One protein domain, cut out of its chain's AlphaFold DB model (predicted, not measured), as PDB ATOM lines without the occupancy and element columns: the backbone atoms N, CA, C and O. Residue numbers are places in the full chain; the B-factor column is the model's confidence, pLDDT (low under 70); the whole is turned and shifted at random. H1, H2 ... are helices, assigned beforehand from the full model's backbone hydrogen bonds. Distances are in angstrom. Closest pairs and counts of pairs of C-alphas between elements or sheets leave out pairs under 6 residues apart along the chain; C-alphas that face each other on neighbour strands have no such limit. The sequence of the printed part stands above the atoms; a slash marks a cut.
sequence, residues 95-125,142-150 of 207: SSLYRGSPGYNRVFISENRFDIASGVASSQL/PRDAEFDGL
ATOM      1  N   SER A  95      43.034 -29.212 -15.375       87.12
ATOM      2  CA  SER A  95      41.908 -28.606 -14.647       87.12
ATOM      3  C   SER A  95      40.682 -28.428 -15.546       87.12
ATOM      4  O   SER A  95      39.557 -28.601 -15.089       87.12
ATOM      5  N   SER A  96      40.881 -28.098 -16.823       84.75
ATOM      6  CA  SER A  96      39.762 -27.940 -17.758       84.75
ATOM      7  C   SER A  96      39.133 -29.284 -18.123       84.75
ATOM      8  O   SER A  96      37.920 -29.353 -18.270       84.75
ATOM      9  N   LEU A  97      39.944 -30.343 -18.234       85.88
ATOM     10  CA  LEU A  97      39.485 -31.688 -18.588       85.88
ATOM     11  C   LEU A  97      38.635 -32.328 -17.483       85.88
ATOM     12  O   LEU A  97      37.614 -32.938 -17.768       85.88
ATOM     13  N   TYR A  98      39.052 -32.171 -16.228       87.12
ATOM     14  CA  TYR A  98      38.343 -32.723 -15.069       87.12
ATOM     15  C   TYR A  98      37.235 -31.802 -14.551       87.12
ATOM     16  O   TYR A  98      36.642 -32.062 -13.505       87.12
ATOM     17  N   ARG A  99      36.938 -30.703 -15.249       85.06
ATOM     18  CA  ARG A  99      35.905 -29.775 -14.806       85.06
ATOM     19  C   ARG A  99      34.543 -30.470 -14.828       85.06
ATOM     20  O   ARG A  99      34.085 -30.896 -15.878       85.06
ATOM     21  N   GLY A 100      33.907 -30.565 -13.661       81.75
ATOM     22  CA  GLY A 100      32.641 -31.284 -13.485       81.75
ATOM     23  C   GLY A 100      32.797 -32.750 -13.072       81.75
ATOM     24  O   GLY A 100      31.791 -33.390 -12.794       81.75
ATOM     25  N   SER A 101      34.019 -33.287 -12.967       86.38
ATOM     26  CA  SER A 101      34.222 -34.622 -12.397       86.38
ATOM     27  C   SER A 101      33.810 -34.653 -10.918       86.38
ATOM     28  O   SER A 101      33.979 -33.645 -10.214       86.38
ATOM     29  N   PRO A 102      33.354 -35.804 -10.390       88.25
ATOM     30  CA  PRO A 102      33.145 -35.950  -8.955       88.25
ATOM     31  C   PRO A 102      34.441 -35.603  -8.206       88.25
ATOM     32  O   PRO A 102      35.536 -36.005  -8.600       88.25
ATOM     33  N   GLY A 103      34.333 -34.781  -7.161       87.94
ATOM     34  CA  GLY A 103      35.480 -34.359  -6.352       87.94
ATOM     35  C   GLY A 103      36.398 -33.292  -6.968       87.94
ATOM     36  O   GLY A 103      37.403 -32.960  -6.337       87.94
ATOM     37  N   TYR A 104      36.070 -32.699  -8.128       89.75
ATOM     38  CA  TYR A 104      36.870 -31.621  -8.743       89.75
ATOM     39  C   TYR A 104      37.212 -30.503  -7.743       89.75
ATOM     40  O   TYR A 104      38.376 -30.121  -7.588       89.75
ATOM     41  N   ASN A 105      36.206 -30.043  -6.995       91.44
ATOM     42  CA  ASN A 105      36.347 -28.959  -6.025       91.44
ATOM     43  C   ASN A 105      37.299 -29.289  -4.874       91.44
ATOM     44  O   ASN A 105      37.815 -28.368  -4.260       91.44
ATOM     45  N   ARG A 106      37.548 -30.567  -4.571       91.12
ATOM     46  CA  ARG A 106      38.411 -30.983  -3.454       91.12
ATOM     47  C   ARG A 106      39.893 -30.988  -3.832       91.12
ATOM     48  O   ARG A 106      40.743 -30.822  -2.963       91.12
ATOM     49  N   VAL A 107      40.195 -31.186  -5.116       91.19
ATOM     50  CA  VAL A 107      41.566 -31.378  -5.619       91.19
ATOM     51  C   VAL A 107      42.062 -30.162  -6.399       91.19
ATOM     52  O   VAL A 107      43.194 -29.725  -6.202       91.19
ATOM     53  N   PHE A 108      41.236 -29.595  -7.281       90.50
ATOM     54  CA  PHE A 108      41.667 -28.544  -8.210       90.50
ATOM     55  C   PHE A 108      41.459 -27.121  -7.680       90.50
ATOM     56  O   PHE A 108      42.100 -26.196  -8.175       90.50
ATOM     57  N   ILE A 109      40.603 -26.931  -6.671       90.25
ATOM     58  CA  ILE A 109      40.417 -25.632  -6.011       90.25
ATOM     59  C   ILE A 109      41.371 -25.554  -4.823       90.25
ATOM     60  O   ILE A 109      41.217 -26.281  -3.844       90.25
ATOM     61  N   SER A 110      42.354 -24.655  -4.896       90.44
ATOM     62  CA  SER A 110      43.388 -24.506  -3.862       90.44
ATOM     63  C   SER A 110      42.825 -24.170  -2.483       90.44
ATOM     64  O   SER A 110      43.354 -24.633  -1.481       90.44
ATOM     65  N   GLU A 111      41.736 -23.407  -2.428       91.75
ATOM     66  CA  GLU A 111      41.061 -23.015  -1.182       91.75
ATOM     67  C   GLU A 111      40.409 -24.203  -0.461       91.75
ATOM     68  O   GLU A 111      40.269 -24.181   0.756       91.75
ATOM     69  N   ASN A 112      40.071 -25.269  -1.192       91.25
ATOM     70  CA  ASN A 112      39.422 -26.464  -0.659       91.25
ATOM     71  C   ASN A 112      40.406 -27.622  -0.421       91.25
ATOM     72  O   ASN A 112      40.004 -28.692   0.034       91.25
ATOM     73  N   ARG A 113      41.693 -27.471  -0.736       92.38
ATOM     74  CA  ARG A 113      42.679 -28.549  -0.588       92.38
ATOM     75  C   ARG A 113      43.153 -28.692   0.856       92.38
ATOM     76  O   ARG A 113      43.560 -27.714   1.462       92.38
ATOM     77  N   PHE A 114      43.187 -29.905   1.401       93.25
ATOM     78  CA  PHE A 114      43.563 -30.108   2.809       93.25
ATOM     79  C   PHE A 114      44.992 -29.670   3.162       93.25
ATOM     80  O   PHE A 114      45.231 -29.244   4.286       93.25
ATOM     81  N   ASP A 115      45.930 -29.762   2.221       94.56
ATOM     82  CA  ASP A 115      47.344 -29.458   2.450       94.56
ATOM     83  C   ASP A 115      47.650 -27.955   2.447       94.56
ATOM     84  O   ASP A 115      48.498 -27.498   3.208       94.56
ATOM     85  N   ILE A 116      46.954 -27.178   1.610       94.44
ATOM     86  CA  ILE A 116      47.247 -25.751   1.415       94.44
ATOM     87  C   ILE A 116      46.111 -24.807   1.820       94.44
ATOM     88  O   ILE A 116      46.365 -23.611   1.925       94.44
ATOM     89  N   ALA A 117      44.888 -25.290   2.067       91.88
ATOM     90  CA  ALA A 117      43.725 -24.431   2.328       91.88
ATOM     91  C   ALA A 117      43.956 -23.456   3.486       91.88
ATOM     92  O   ALA A 117      43.682 -22.266   3.343       91.88
ATOM     93  N   SER A 118      44.510 -23.928   4.608       92.88
ATOM     94  CA  SER A 118      44.795 -23.064   5.762       92.88
ATOM     95  C   SER A 118      45.826 -21.978   5.426       92.88
ATOM     96  O   SER A 118      45.675 -20.823   5.828       92.88
ATOM     97  N   GLY A 119      46.841 -22.319   4.626       94.50
ATOM     98  CA  GLY A 119      47.844 -21.384   4.118       94.50
ATOM     99  C   GLY A 119      47.244 -20.359   3.156       94.50
ATOM    100  O   GLY A 119      47.484 -19.164   3.295       94.50
ATOM    101  N   VAL A 120      46.402 -20.802   2.220       91.25
ATOM    102  CA  VAL A 120      45.710 -19.923   1.268       91.25
ATOM    103  C   VAL A 120      44.798 -18.949   2.012       91.25
ATOM    104  O   VAL A 120      44.895 -17.747   1.773       91.25
ATOM    105  N   ALA A 121      43.990 -19.431   2.961       89.31
ATOM    106  CA  ALA A 121      43.089 -18.601   3.761       89.31
ATOM    107  C   ALA A 121      43.844 -17.578   4.627       89.31
ATOM    108  O   ALA A 121      43.511 -16.396   4.615       89.31
ATOM    109  N   SER A 122      44.900 -18.002   5.328       91.00
ATOM    110  CA  SER A 122      45.713 -17.102   6.165       91.00
ATOM    111  C   SER A 122      46.542 -16.095   5.361       91.00
ATOM    112  O   SER A 122      46.855 -15.017   5.864       91.00
ATOM    113  N   SER A 123      46.876 -16.411   4.105       90.56
ATOM    114  CA  SER A 123      47.604 -15.511   3.202       90.56
ATOM    115  C   SER A 123      46.736 -14.416   2.572       90.56
ATOM    116  O   SER A 123      47.274 -13.500   1.941       90.56
ATOM    117  N   GLN A 124      45.407 -14.485   2.721       86.81
ATOM    118  CA  GLN A 124      44.519 -13.462   2.181       86.81
ATOM    119  C   GLN A 124      44.796 -12.108   2.845       86.81
ATOM    120  O   GLN A 124      44.788 -11.955   4.066       86.81
ATOM    121  N   LEU A 125      45.066 -11.099   2.016       83.12
ATOM    122  CA  LEU A 125      45.389  -9.757   2.488       83.12
ATOM    123  C   LEU A 125      44.144  -9.070   3.064       83.12
ATOM    124  O   LEU A 125      43.061  -9.187   2.488       83.12
ATOM    125  N   PRO A 142      31.628 -24.794  -3.368       85.38
ATOM    126  CA  PRO A 142      31.782 -25.426  -2.067       85.38
ATOM    127  C   PRO A 142      32.544 -26.745  -2.195       85.38
ATOM    128  O   PRO A 142      32.458 -27.451  -3.208       85.38
ATOM    129  N   ARG A 143      33.297 -27.090  -1.149       86.25
ATOM    130  CA  ARG A 143      34.043 -28.353  -1.057       86.25
ATOM    131  C   ARG A 143      33.130 -29.576  -1.202       86.25
ATOM    132  O   ARG A 143      33.528 -30.572  -1.813       86.25
ATOM    133  N   ASP A 144      31.926 -29.465  -0.655       84.62
ATOM    134  CA  ASP A 144      30.924 -30.528  -0.582       84.62
ATOM    135  C   ASP A 144      29.907 -30.450  -1.721       84.62
ATOM    136  O   ASP A 144      28.814 -30.988  -1.613       84.62
ATOM    137  N   ALA A 145      30.265 -29.787  -2.827       82.69
ATOM    138  CA  ALA A 145      29.448 -29.813  -4.032       82.69
ATOM    139  C   ALA A 145      29.226 -31.264  -4.484       82.69
ATOM    140  O   ALA A 145      30.181 -31.982  -4.810       82.69
ATOM    141  N   GLU A 146      27.963 -31.669  -4.501       79.69
ATOM    142  CA  GLU A 146      27.539 -32.957  -5.023       79.69
ATOM    143  C   GLU A 146      27.544 -32.937  -6.555       79.69
ATOM    144  O   GLU A 146      27.451 -31.893  -7.206       79.69
ATOM    145  N   PHE A 147      27.729 -34.116  -7.141       75.38
ATOM    146  CA  PHE A 147      27.722 -34.275  -8.586       75.38
ATOM    147  C   PHE A 147      26.276 -34.383  -9.077       75.38
ATOM    148  O   PHE A 147      25.641 -35.412  -8.880       75.38
ATOM    149  N   ASP A 148      25.778 -33.346  -9.750       68.19
ATOM    150  CA  ASP A 148      24.371 -33.262 -10.178       68.19
ATOM    151  C   ASP A 148      24.093 -33.888 -11.564       68.19
ATOM    152  O   ASP A 148      23.160 -33.515 -12.265       68.19
ATOM    153  N   GLY A 149      24.944 -34.812 -12.032       66.19
ATOM    154  CA  GLY A 149      24.681 -35.662 -13.211       66.19
ATOM    155  C   GLY A 149      24.612 -34.986 -14.594       66.19
ATOM    156  O   GLY A 149      24.778 -35.674 -15.598       66.19
ATOM    157  N   LEU A 150      24.411 -33.667 -14.677       59.16
ATOM    158  CA  LEU A 150      23.965 -32.973 -15.896       59.16
ATOM    159  C   LEU A 150      24.871 -31.837 -16.386       59.16
ATOM    160  O   LEU A 150      24.575 -31.200 -17.394       59.16
TER     161      LEU A 150
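What this domain is: This is residues 95 to 125 and 142 to 150 of the 207 residues of the protein "Matrin-type domain-containing protein" of Kazachstania naganishii (strain ATCC MYA-139 / BCRC 22969 / CBS 8797 / KCTC 17520 / NBRC 10181 / NCYC 3082 / Yp74L-3) (UniProt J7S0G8). A stretch of chain with little regular structure winds loosely from residue 95 through the short helix H1 to H2, which sits toward one end of the long axis, while a separate piece, residues 142 to 150, runs beside H1 toward the other end. The 40 printed residues include two named helices, H1 then H2, and no named strand; the class is all helix, with only 10 residues in named elements. The whole is loose, with a radius of gyration of the C-alphas of 11.6 A, and elongated, spanning 36 by 19 by 17 A.

How they stand to each other: H1, residues 104 to 107, and H2, residues 117 to 122, are apart. A short link of 9 residues joins them. In H2 every O i to N i+4 pair is within hydrogen-bond range; H1 is too short for such a pair, and its one O i to N i+3 pair is within range.

Where its parts are: H1 begins at C-alpha 104 (36.870, -31.621, -8.743) and measures 5.6 A from first to last C-alpha. H2 measures 8.5 A and ends at C-alpha 122 (45.713, -17.102, 6.165).

The domain as a whole: The C-alphas farthest apart, Leu 125 and Gly 149, are 36.7 A apart. Residues 126 to 141 are not printed, and C-alphas 125 and 142 are 21.2 A apart across this cut. Mean pLDDT of the printed part is 86.6; residues 148 to 150 are under 70.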